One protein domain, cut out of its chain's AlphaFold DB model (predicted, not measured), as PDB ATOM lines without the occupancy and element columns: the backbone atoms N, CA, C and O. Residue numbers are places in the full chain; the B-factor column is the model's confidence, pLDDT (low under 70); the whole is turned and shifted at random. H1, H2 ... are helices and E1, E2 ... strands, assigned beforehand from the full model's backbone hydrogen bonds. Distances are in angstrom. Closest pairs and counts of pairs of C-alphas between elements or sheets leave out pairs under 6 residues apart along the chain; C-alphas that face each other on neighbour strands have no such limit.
ATOM      1  N   PHE A  73      90.900 -68.064  16.348       91.56
ATOM      2  CA  PHE A  73      91.281 -66.649  16.395       91.56
ATOM      3  C   PHE A  73      92.793 -66.466  16.424       91.56
ATOM      4  O   PHE A  73      93.312 -65.637  15.678       91.56
ATOM      5  N   ARG A  74      93.506 -67.245  17.240       93.38
ATOM      6  CA  ARG A  74      94.969 -67.204  17.289       93.38
ATOM      7  C   ARG A  74      95.583 -67.536  15.928       93.38
ATOM      8  O   ARG A  74      96.444 -66.799  15.464       93.38
ATOM      9  N   LEU A  75      95.071 -68.557  15.250       92.44
ATOM     10  CA  LEU A  75      95.472 -68.932  13.895       92.44
ATOM     11  C   LEU A  75      95.212 -67.824  12.876       92.44
ATOM     12  O   LEU A  75      96.071 -67.554  12.048       92.44
ATOM     13  N   LYS A  76      94.084 -67.112  12.982       90.69
ATOM     14  CA  LYS A  76      93.805 -65.936  12.142       90.69
ATOM     15  C   LYS A  76      94.782 -64.781  12.391       90.69
ATOM     16  O   LYS A  76      95.099 -64.032  11.471       90.69
ATOM     17  N   PHE A  77      95.239 -64.587  13.626       91.44
ATOM     18  CA  PHE A  77      96.315 -63.630  13.893       91.44
ATOM     19  C   PHE A  77      97.643 -64.126  13.325       91.44
ATOM     20  O   PHE A  77      98.348 -63.352  12.688       91.44
ATOM     21  N   PHE A  78      97.954 -65.413  13.481       91.62
ATOM     22  CA  PHE A  78      99.162 -66.005  12.915       91.62
ATOM     23  C   PHE A  78      99.185 -65.898  11.383       91.62
ATOM     24  O   PHE A  78     100.200 -65.522  10.810       91.62
ATOM     25  N   SER A  79      98.056 -66.120  10.706       90.12
ATOM     26  CA  SER A  79      97.976 -65.978   9.251       90.12
ATOM     27  C   SER A  79      98.216 -64.541   8.790       90.12
ATOM     28  O   SER A  79      98.998 -64.317   7.871       90.12
ATOM     29  N   LYS A  80      97.636 -63.553   9.484       89.69
ATOM     30  CA  LYS A  80      97.926 -62.127   9.249       89.69
ATOM     31  C   LYS A  80      99.376 -61.751   9.555       89.69
ATOM     32  O   LYS A  80      99.914 -60.815   8.965       89.69
ATOM     33  N   PHE A  81     100.008 -62.445  10.500       90.06
ATOM     34  CA  PHE A  81     101.414 -62.229  10.812       90.06
ATOM     35  C   PHE A  81     102.310 -62.655   9.643       90.06
ATOM     36  O   PHE A  81     103.217 -61.906   9.287       90.06
ATOM     37  N   LEU A  82     102.006 -63.791   9.011       86.00
ATOM     38  CA  LEU A  82     102.736 -64.299   7.844       86.00
ATOM     39  C   LEU A  82     102.417 -63.557   6.537       86.00
ATOM     40  O   LEU A  82     103.188 -63.634   5.590       86.00
ATOM     41  N   ASP A  83     101.290 -62.848   6.470       84.62
ATOM     42  CA  ASP A  83     100.900 -62.075   5.291       84.62
ATOM     43  C   ASP A  83     101.736 -60.793   5.151       84.62
ATOM     44  O   ASP A  83     101.573 -59.849   5.931       84.62
ATOM     45  N   SER A  84     102.602 -60.742   4.137       79.81
ATOM     46  CA  SER A  84     103.457 -59.591   3.815       79.81
ATOM     47  C   SER A  84     102.666 -58.308   3.539       79.81
ATOM     48  O   SER A  84     103.142 -57.219   3.854       79.81
ATOM     49  N   ASN A  85     101.436 -58.420   3.027       83.31
ATOM     50  CA  ASN A  85     100.590 -57.267   2.706       83.31
ATOM     51  C   ASN A  85      99.920 -56.662   3.950       83.31
ATOM     52  O   ASN A  85      99.423 -55.534   3.920       83.31
ATOM     53  N   CYS A  86      99.895 -57.388   5.071       83.94
ATOM     54  CA  CYS A  86      99.276 -56.912   6.300       83.94
ATOM     55  C   CYS A  86     100.208 -55.941   7.050       83.94
ATOM     56  O   CYS A  86     101.159 -56.358   7.716       83.94
ATOM     57  N   GLN A  87      99.887 -54.646   6.989       83.94
ATOM     58  CA  GLN A  87     100.594 -53.535   7.645       83.94
ATOM     59  C   GLN A  87      99.981 -53.211   9.022       83.94
ATOM     60  O   GLN A  87      99.356 -52.173   9.219       83.94
ATOM     61  N   ALA A  88     100.094 -54.126   9.989       87.75
ATOM     62  CA  ALA A  88      99.518 -53.928  11.323       87.75
ATOM     63  C   ALA A  88     100.583 -53.667  12.400       87.75
ATOM     64  O   ALA A  88     101.548 -54.421  12.514       87.75
ATOM     65  N   LEU A  89     100.363 -52.661  13.259       88.94
ATOM     66  CA  LEU A  89     101.299 -52.274  14.333       88.94
ATOM     67  C   LEU A  89     101.638 -53.428  15.286       88.94
ATOM     68  O   LEU A  89     102.781 -53.591  15.695       88.94
ATOM     69  N   TRP A  90     100.673 -54.293  15.604       90.25
ATOM     70  CA  TRP A  90     100.925 -55.434  16.488       90.25
ATOM     71  C   TRP A  90     101.926 -56.443  15.892       90.25
ATOM     72  O   TRP A  90     102.525 -57.209  16.653       90.25
ATOM     73  N   LYS A  91     102.162 -56.440  14.567       91.31
ATOM     74  CA  LYS A  91     103.175 -57.302  13.937       91.31
ATOM     75  C   LYS A  91     104.581 -56.905  14.359       91.31
ATOM     76  O   LYS A  91     105.371 -57.796  14.640       91.31
ATOM     77  N   SER A  92     104.900 -55.612  14.457       90.31
ATOM     78  CA  SER A  92     106.237 -55.176  14.896       90.31
ATOM     79  C   SER A  92     106.510 -55.607  16.338       90.31
ATOM     80  O   SER A  92     107.579 -56.132  16.643       90.31
ATOM     81  N   THR A  93     105.493 -55.503  17.198       91.56
ATOM     82  CA  THR A  93     105.551 -55.993  18.582       91.56
ATOM     83  C   THR A  93     105.758 -57.508  18.621       91.56
ATOM     84  O   THR A  93     106.631 -58.004  19.330       91.56
ATOM     85  N   MET A  94     105.009 -58.261  17.813       91.44
ATOM     86  CA  MET A  94     105.168 -59.713  17.721       91.44
ATOM     87  C   MET A  94     106.558 -60.110  17.202       91.44
ATOM     88  O   MET A  94     107.188 -60.986  17.793       91.44
ATOM     89  N   LYS A  95     107.075 -59.437  16.164       91.69
ATOM     90  CA  LYS A  95     108.441 -59.641  15.648       91.69
ATOM     91  C   LYS A  95     109.483 -59.429  16.737       91.69
ATOM     92  O   LYS A  95     110.375 -60.258  16.884       91.69
ATOM     93  N   TYR A  96     109.350 -58.363  17.527       91.69
ATOM     94  CA  TYR A  96     110.254 -58.090  18.643       91.69
ATOM     95  C   TYR A  96     110.316 -59.263  19.629       91.69
ATOM     96  O   TYR A  96     111.406 -59.706  19.983       91.69
ATOM     97  N   PHE A  97     109.166 -59.810  20.036       92.25
ATOM     98  CA  PHE A  97     109.136 -60.957  20.947       92.25
ATOM     99  C   PHE A  97     109.649 -62.247  20.299       92.25
ATOM    100  O   PHE A  97     110.420 -62.969  20.927       92.25
ATOM    101  N   ILE A  98     109.279 -62.525  19.047       91.75
ATOM    102  CA  ILE A  98     109.750 -63.711  18.313       91.75
ATOM    103  C   ILE A  98     111.266 -63.696  18.146       91.75
ATOM    104  O   ILE A  98     111.916 -64.722  18.327       91.75
ATOM    105  N   ASN A  99     111.845 -62.533  17.861       91.06
ATOM    106  CA  ASN A  99     113.284 -62.404  17.667       91.06
ATOM    107  C   ASN A  99     114.092 -62.696  18.940       91.06
ATOM    108  O   ASN A  99     115.278 -63.005  18.835       91.06
ATOM    109  N   LYS A 100     113.458 -62.661  20.120       90.00
ATOM    110  CA  LYS A 100     114.077 -63.074  21.386       90.00
ATOM    111  C   LYS A 100     114.125 -64.589  21.582       90.00
ATOM    112  O   LYS A 100     114.876 -65.045  22.441       90.00
ATOM    113  N   ILE A 101     113.348 -65.376  20.834       90.88
ATOM    114  CA  ILE A 101     113.361 -66.841  20.958       90.88
ATOM    115  C   ILE A 101     114.729 -67.355  20.503       90.88
ATOM    116  O   ILE A 101     115.104 -67.175  19.345       90.88
ATOM    117  N   GLU A 102     115.473 -67.961  21.433       88.44
ATOM    118  CA  GLU A 102     116.834 -68.488  21.219       88.44
ATOM    119  C   GLU A 102     117.796 -67.475  20.559       88.44
ATOM    120  O   GLU A 102     118.798 -67.876  19.989       88.44
ATOM    121  N   ASN A 103     117.506 -66.165  20.623       87.12
ATOM    122  CA  ASN A 103     118.251 -65.097  19.938       87.12
ATOM    123  C   ASN A 103     118.370 -65.269  18.403       87.12
ATOM    124  O   ASN A 103     119.260 -64.707  17.769       87.12
ATOM    125  N   MET A 104     117.462 -66.024  17.779       84.94
ATOM    126  CA  MET A 104     117.584 -66.376  16.361       84.94
ATOM    127  C   MET A 104     117.130 -65.268  15.394       84.94
ATOM    128  O   MET A 104     117.422 -65.346  14.213       84.94
ATOM    129  N   LYS A 105     116.402 -64.228  15.825       87.19
ATOM    130  CA  LYS A 105     115.946 -63.136  14.925       87.19
ATOM    131  C   LYS A 105     115.203 -63.608  13.648       87.19
ATOM    132  O   LYS A 105     115.362 -63.040  12.570       87.19
ATOM    133  N   ILE A 106     114.382 -64.656  13.762       82.50
ATOM    134  CA  ILE A 106     113.761 -65.361  12.618       82.50
ATOM    135  C   ILE A 106     112.544 -64.617  12.033       82.50
ATOM    136  O   ILE A 106     112.188 -64.841  10.878       82.50
ATOM    137  N   ALA A 107     111.904 -63.733  12.807       85.50
ATOM    138  CA  ALA A 107     110.685 -63.016  12.422       85.50
ATOM    139  C   ALA A 107     109.611 -63.937  11.783       85.50
ATOM    140  O   ALA A 107     109.185 -64.903  12.421       85.50
ATOM    141  N   GLU A 108     109.146 -63.656  10.561       81.56
ATOM    142  CA  GLU A 108     108.119 -64.439   9.851       81.56
ATOM    143  C   GLU A 108     108.527 -65.882   9.539       81.56
ATOM    144  O   GLU A 108     107.666 -66.764   9.482       81.56
ATOM    145  N   ASN A 109     109.829 -66.173   9.442       85.31
ATOM    146  CA  ASN A 109     110.307 -67.525   9.138       85.31
ATOM    147  C   ASN A 109     110.077 -68.499  10.321       85.31
ATOM    148  O   ASN A 109     110.390 -69.686  10.227       85.31
ATOM    149  N   ILE A 110     109.475 -68.024  11.426       88.12
ATOM    150  CA  ILE A 110     109.008 -68.832  12.561       88.12
ATOM    151  C   ILE A 110     108.080 -69.974  12.135       88.12
ATOM    152  O   ILE A 110     108.063 -71.011  12.796       88.12
ATOM    153  N   ALA A 111     107.336 -69.823  11.034       87.19
ATOM    154  CA  ALA A 111     106.471 -70.882  10.511       87.19
ATOM    155  C   ALA A 111     107.264 -72.165  10.187       87.19
ATOM    156  O   ALA A 111     106.818 -73.282  10.460       87.19
ATOM    157  N   TYR A 112     108.499 -72.008   9.710       87.31
ATOM    158  CA  TYR A 112     109.391 -73.116   9.379       87.31
ATOM    159  C   TYR A 112     110.093 -73.706  10.610       87.31
ATOM    160  O   TYR A 112     110.616 -74.811  10.537       87.31
ATOM    161  N   ALA A 113     110.038 -73.047  11.772       88.88
ATOM    162  CA  ALA A 113     110.629 -73.532  13.017       88.88
ATOM    163  C   ALA A 113     109.602 -74.208  13.951       88.88
ATOM    164  O   ALA A 113     108.402 -73.922  13.951       88.88
ATOM    165  N   CYS A 114     110.089 -75.131  14.774       89.69
ATOM    166  CA  CYS A 114     109.381 -75.835  15.834       89.69
ATOM    167  C   CYS A 114     110.172 -75.695  17.137       89.69
ATOM    168  O   CYS A 114     111.238 -76.288  17.305       89.69
ATOM    169  N   PHE A 115     109.618 -74.928  18.067       90.56
ATOM    170  CA  PHE A 115     110.173 -74.694  19.389       90.56
ATOM    171  C   PHE A 115     109.457 -75.550  20.428       90.56
ATOM    172  O   PHE A 115     108.258 -75.818  20.333       90.56
ATOM    173  N   ASN A 116     110.186 -75.959  21.459       89.38
ATOM    174  CA  ASN A 116     109.582 -76.609  22.612       89.38
ATOM    175  C   ASN A 116     108.872 -75.583  23.518       89.38
ATOM    176  O   ASN A 116     109.067 -74.370  23.417       89.38
ATOM    177  N   LEU A 117     108.059 -76.084  24.452       86.94
ATOM    178  CA  LEU A 117     107.290 -75.231  25.360       86.94
ATOM    179  C   LEU A 117     108.167 -74.322  26.228       86.94
ATOM    180  O   LEU A 117     107.735 -73.222  26.548       86.94
ATOM    181  N   ASN A 118     109.376 -74.750  26.600       89.88
ATOM    182  CA  ASN A 118     110.279 -73.941  27.420       89.88
ATOM    183  C   ASN A 118     110.860 -72.762  26.633       89.88
ATOM    184  O   ASN A 118     110.944 -71.664  27.172       89.88
ATOM    185  N   GLN A 119     111.191 -72.969  25.360       90.19
ATOM    186  CA  GLN A 119     111.737 -71.939  24.474       90.19
ATOM    187  C   GLN A 119     110.751 -70.795  24.238       90.19
ATOM    188  O   GLN A 119     111.140 -69.631  24.217       90.19
ATOM    189  N   ILE A 120     109.458 -71.106  24.125       92.50
ATOM    190  CA  ILE A 120     108.424 -70.087  23.908       92.50
ATOM    191  C   ILE A 120     107.968 -69.388  25.198       92.50
ATOM    192  O   ILE A 120     107.211 -68.424  25.110       92.50
ATOM    193  N   LYS A 121     108.421 -69.806  26.395       92.06
ATOM    194  CA  LYS A 121     108.027 -69.165  27.674       92.06
ATOM    195  C   LYS A 121     108.410 -67.690  27.756       92.06
ATOM    196  O   LYS A 121     107.742 -66.944  28.461       92.06
ATOM    197  N   ILE A 122     109.450 -67.279  27.028       91.38
ATOM    198  CA  ILE A 122     109.890 -65.880  26.949       91.38
ATOM    199  C   ILE A 122     108.829 -64.957  26.330       91.38
ATOM    200  O   ILE A 122     108.871 -63.740  26.506       91.38
ATOM    201  N   LEU A 123     107.872 -65.524  25.595       92.44
ATOM    202  CA  LEU A 123     106.828 -64.771  24.924       92.44
ATOM    203  C   LEU A 123     105.675 -64.445  25.878       92.44
ATOM    204  O   LEU A 123     105.305 -65.279  26.704       92.44
ATOM    205  N   PRO A 124     104.998 -63.302  25.701       93.00
ATOM    206  CA  PRO A 124     103.682 -63.068  26.278       93.00
ATOM    207  C   PRO A 124     102.709 -64.218  25.994       93.00
ATOM    208  O   PRO A 124     102.708 -64.803  24.906       93.00
ATOM    209  N   LYS A 125     101.827 -64.511  26.958       91.62
ATOM    210  CA  LYS A 125     100.926 -65.675  26.911       91.62
ATOM    211  C   LYS A 125     100.094 -65.754  25.626       91.62
ATOM    212  O   LYS A 125      99.909 -66.840  25.087       91.62
ATOM    213  N   PHE A 126      99.650 -64.611  25.107       91.81
ATOM    214  CA  PHE A 126      98.919 -64.525  23.845       91.81
ATOM    215  C   PHE A 126      99.707 -65.100  22.653       91.81
ATOM    216  O   PHE A 126      99.172 -65.899  21.885       91.81
ATOM    217  N   TYR A 127     100.991 -64.752  22.518       92.69
ATOM    218  CA  TYR A 127     101.839 -65.260  21.435       92.69
ATOM    219  C   TYR A 127     102.225 -66.728  21.646       92.69
ATOM    220  O   TYR A 127     102.338 -67.468  20.672       92.69
ATOM    221  N   GLN A 128     102.345 -67.182  22.901       93.19
ATOM    222  CA  GLN A 128     102.502 -68.613  23.193       93.19
ATOM    223  C   GLN A 128     101.303 -69.418  22.679       93.19
ATOM    224  O   GLN A 128     101.491 -70.398  21.962       93.19
ATOM    225  N   GLU A 129     100.076 -68.991  23.003       93.06
ATOM    226  CA  GLU A 129      98.848 -69.635  22.511       93.06
ATOM    227  C   GLU A 129      98.773 -69.614  20.981       93.06
ATOM    228  O   GLU A 129      98.288 -70.564  20.373       93.06
ATOM    229  N   MET A 130      99.277 -68.548  20.356       93.44
ATOM    230  CA  MET A 130      99.331 -68.425  18.903       93.44
ATOM    231  C   MET A 130     100.234 -69.453  18.240       93.44
ATOM    232  O   MET A 130      99.795 -70.148  17.325       93.44
ATOM    233  N   ILE A 131     101.461 -69.589  18.733       92.75
ATOM    234  CA  ILE A 131     102.411 -70.576  18.216       92.75
ATOM    235  C   ILE A 131     101.910 -71.998  18.494       92.75
ATOM    236  O   ILE A 131     101.979 -72.857  17.620       92.75
ATOM    237  N   GLN A 132     101.346 -72.246  19.679       92.81
ATOM    238  CA  GLN A 132     100.771 -73.548  20.032       92.81
ATOM    239  C   GLN A 132      99.596 -73.930  19.124       92.81
ATOM    240  O   GLN A 132      99.543 -75.065  18.651       92.81
ATOM    241  N   ALA A 133      98.686 -72.992  18.842       92.75
ATOM    242  CA  ALA A 133      97.578 -73.227  17.919       92.75
ATOM    243  C   ALA A 133      98.089 -73.538  16.503       92.75
ATOM    244  O   ALA A 133      97.578 -74.447  15.853       92.75
ATOM    245  N   TYR A 134      99.137 -72.845  16.049       92.31
ATOM    246  CA  TYR A 134      99.788 -73.147  14.775       92.31
ATOM    247  C   TYR A 134     100.416 -74.551  14.756       92.31
ATOM    248  O   TYR A 134     100.190 -75.308  13.813       92.31
ATOM    249  N   TYR A 135     101.127 -74.957  15.812       91.25
ATOM    250  CA  TYR A 135     101.698 -76.308  15.905       91.25
ATOM    251  C   TYR A 135     100.642 -77.411  15.877       91.25
ATOM    252  O   TYR A 135     100.880 -78.449  15.261       91.25
ATOM    253  N   ALA A 136      99.463 -77.175  16.459       90.50
ATOM    254  CA  ALA A 136      98.361 -78.133  16.437       90.50
ATOM    255  C   ALA A 136      97.841 -78.437  15.019       90.50
ATOM    256  O   ALA A 136      97.309 -79.521  14.783       90.50
ATOM    257  N   ILE A 137      98.009 -77.509  14.071       88.94
ATOM    258  CA  ILE A 137      97.562 -77.680  12.681       88.94
ATOM    259  C   ILE A 137      98.712 -77.827  11.684       88.94
ATOM    260  O   ILE A 137      98.450 -77.952  10.494       88.94
ATOM    261  N   LYS A 138      99.973 -77.811  12.134       85.62
ATOM    262  CA  LYS A 138     101.147 -77.770  11.249       85.62
ATOM    263  C   LYS A 138     101.198 -78.941  10.263       85.62
ATOM    264  O   LYS A 138     101.629 -78.745   9.138       85.62
ATOM    265  N   SER A 139     100.693 -80.119  10.635       83.81
ATOM    266  CA  SER A 139     100.584 -81.279   9.732       83.81
ATOM    267  C   SER A 139      99.572 -81.105   8.592       83.81
ATOM    268  O   SER A 139      99.618 -81.848   7.621       83.81
ATOM    269  N   LYS A 140      98.651 -80.143   8.713       84.31
ATOM    270  CA  LYS A 140      97.645 -79.789   7.699       84.31
ATOM    271  C   LYS A 140      98.044 -78.561   6.877       84.31
ATOM    272  O   LYS A 140      97.266 -78.116   6.036       84.31
ATOM    273  N   VAL A 141      99.198 -77.967   7.174       80.94
ATOM    274  CA  VAL A 141      99.731 -76.819   6.445       80.94
ATOM    275  C   VAL A 141     100.821 -77.331   5.526       80.94
ATOM    276  O   VAL A 141     101.833 -77.848   5.999       80.94
ATOM    277  N   ASP A 142     100.608 -77.171   4.228       73.69
ATOM    278  CA  ASP A 142     101.623 -77.464   3.234       73.69
ATOM    279  C   ASP A 142     102.429 -76.198   2.931       73.69
ATOM    280  O   ASP A 142     101.883 -75.117   2.670       73.69
ATOM    281  N   PHE A 143     103.747 -76.337   2.999       67.50
ATOM    282  CA  PHE A 143     104.683 -75.288   2.643       67.50
ATOM    283  C   PHE A 143     105.229 -75.618   1.264       67.50
ATOM    284  O   PHE A 143     106.126 -76.446   1.129       67.50
ATOM    285  N   ASN A 144     104.720 -74.933   0.241       62.94
ATOM    286  CA  ASN A 144     105.328 -74.991  -1.079       62.94
ATOM    287  C   ASN A 144     106.661 -74.225  -1.024       62.94
ATOM    288  O   ASN A 144     106.693 -72.995  -1.066       62.94
ATOM    289  N   ILE A 145     107.760 -74.942  -0.780       57.31
ATOM    290  CA  ILE A 145     109.081 -74.339  -0.585       57.31
ATOM    291  C   ILE A 145     109.688 -74.049  -1.961       57.31
ATOM    292  O   ILE A 145     110.231 -74.939  -2.609       57.31
ATOM    293  N   PHE A 244     102.558 -68.252  -0.441       56.38
ATOM    294  CA  PHE A 244     102.399 -68.376   1.004       56.38
ATOM    295  C   PHE A 244     102.083 -69.830   1.398       56.38
ATOM    296  O   PHE A 244     101.626 -70.595   0.545       56.38
ATOM    297  N   PRO A 245     102.263 -70.231   2.677       66.19
ATOM    298  CA  PRO A 245     101.763 -71.519   3.153       66.19
ATOM    299  C   PRO A 245     100.307 -71.736   2.747       66.19
ATOM    300  O   PRO A 245      99.501 -70.801   2.792       66.19
ATOM    301  N   CYS A 246      99.959 -72.966   2.388       69.44
ATOM    302  CA  CYS A 246      98.596 -73.365   2.068       69.44
ATOM    303  C   CYS A 246      98.041 -74.222   3.205       69.44
ATOM    304  O   CYS A 246      98.709 -75.105   3.731       69.44
ATOM    305  N   LEU A 247      96.801 -73.958   3.595       74.69
ATOM    306  CA  LEU A 247      96.037 -74.814   4.486       74.69
ATOM    307  C   LEU A 247      95.258 -75.836   3.655       74.69
ATOM    308  O   LEU A 247      94.464 -75.459   2.787       74.69
ATOM    309  N   THR A 248      95.434 -77.115   3.969       74.94
ATOM    310  CA  THR A 248      94.645 -78.198   3.380       74.94
ATOM    311  C   THR A 248      93.347 -78.365   4.171       74.94
ATOM    312  O   THR A 248      93.365 -78.725   5.352       74.94
ATOM    313  N   VAL A 249      92.208 -78.091   3.529       69.88
ATOM    314  CA  VAL A 249      90.864 -78.204   4.117       69.88
ATOM    315  C   VAL A 249      90.053 -79.204   3.291       69.88
ATOM    316  O   VAL A 249      89.543 -78.879   2.219       69.88
ATOM    317  N   GLY A 250      89.939 -80.442   3.779       71.25
ATOM    318  CA  GLY A 250      89.340 -81.538   3.010       71.25
ATOM    319  C   GLY A 250      90.185 -81.864   1.776       71.25
ATOM    320  O   GLY A 250      91.371 -82.150   1.913       71.25
ATOM    321  N   THR A 251      89.589 -81.792   0.584       66.00
ATOM    322  CA  THR A 251      90.281 -81.961  -0.710       66.00
ATOM    323  C   THR A 251      90.815 -80.652  -1.296       66.00
ATOM    324  O   THR A 251      91.513 -80.677  -2.304       66.00
ATOM    325  N   ASN A 252      90.481 -79.504  -0.696       70.94
ATOM    326  CA  ASN A 252      90.787 -78.193  -1.260       70.94
ATOM    327  C   ASN A 252      91.988 -77.559  -0.550       70.94
ATOM    328  O   ASN A 252      92.079 -77.575   0.679       70.94
ATOM    329  N   MET A 253      92.875 -76.927  -1.319       75.31
ATOM    330  CA  MET A 253      93.928 -76.073  -0.769       75.31
ATOM    331  C   MET A 253      93.471 -74.618  -0.745       75.31
ATOM    332  O   MET A 253      92.936 -74.107  -1.727       75.31
ATOM    333  N   THR A 254      93.685 -73.939   0.377       77.31
ATOM    334  CA  THR A 254      93.426 -72.500   0.526       77.31
ATOM    335  C   THR A 254      94.689 -71.822   1.030       77.31
ATOM    336  O   THR A 254      95.334 -72.341   1.933       77.31
ATOM    337  N   GLU A 255      95.043 -70.650   0.504       77.56
ATOM    338  CA  GLU A 255      96.153 -69.867   1.061       77.56
ATOM    339  C   GLU A 255      95.925 -69.594   2.552       77.56
ATOM    340  O   GLU A 255      94.845 -69.164   2.973       77.56
ATOM    341  N   PHE A 256      96.952 -69.821   3.364       77.81
ATOM    342  CA  PHE A 256      96.861 -69.710   4.815       77.81
ATOM    343  C   PHE A 256      96.509 -68.282   5.254       77.81
ATOM    344  O   PHE A 256      95.729 -68.101   6.188       77.81
ATOM    345  N   SER A 257      97.010 -67.263   4.546       74.50
ATOM    346  CA  SER A 257      96.666 -65.845   4.747       74.50
ATOM    347  C   SER A 257      95.184 -65.546   4.477       74.50
ATOM    348  O   SER A 257      94.571 -64.763   5.205       74.50
ATOM    349  N   LYS A 258      94.584 -66.213   3.481       79.81
ATOM    350  CA  LYS A 258      93.171 -66.062   3.088       79.81
ATOM    351  C   LYS A 258      92.219 -66.942   3.907       79.81
ATOM    352  O   LYS A 258      91.001 -66.785   3.806       79.81
ATOM    353  N   ALA A 259      92.741 -67.842   4.741       79.62
ATOM    354  CA  ALA A 259      91.931 -68.728   5.563       79.62
ATOM    355  C   ALA A 259      91.088 -67.948   6.593       79.62
ATOM    356  O   ALA A 259      91.557 -67.082   7.339       79.62
TER     357      ALA A 259
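What this domain is: This is residues 73 to 145 and 244 to 259 of the 265 residues of an uncharacterized protein of Mytilus coruscus (UniProt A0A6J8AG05). This is a small helical body whose three longer helices, H1, H2 and H5, run about perpendicular to one another, H1 crossing H5; a small hairpin of strands, E1 and E2, sits at one end, beyond the last residues of H5. Short H3 packs on H2, and H4 leads tightly into H5. The 89 printed residues hold H1 H2 H3 H4 H5 E1 E2 in that order, mostly helix, with the order E1 - E2, antiparallel. The whole is compact, radius of gyration of the C-alphas 12.7 A, spanning 37 by 28 by 25 A.

How they stand to each other: Start at H1, residues 73 to 82: it touches residues 129 to 134 of H5, residues 125 to 140, about perpendicular at 81 degrees, closest at C-alphas 74 and 130, 4.8 A. H2, residues 89 to 99, touches H3, residues 107 to 112, at C-alphas 95 and 107, 5.2 A, a steep tilt of 64 degrees. H4, residues 119 to 122, is close to H5 but not clearly touching, at C-alphas 120 and 128, 6.1 A. In the hairpin of E1, residues 246 to 249, and E2, residues 252 to 255, N 247 and O 254 are within hydrogen-bond range, 2.7 A. Every O i to N i+4 pair is within range in H1, 6 of 7 in H2, 9 of 12 in H5 and 0 of 2 in H3, where 3 of 3 O i to N i+3 pairs are; H4 is too short.

Where its parts are: Find C-alpha 73 at (91.281, -66.649, 16.395), where H1 begins its 14.5 A; H2 spans 16.0 A and H5 24.1 A. E2 ends at C-alpha 255, (96.153, -69.867, 1.061).

The domain as a whole: Residues 146 to 243 are not printed; C-alphas 145 and 244 are 9.1 A apart. Look for pLDDT under 70 at residues 143 to 145, 244 to 246, 249 and 251.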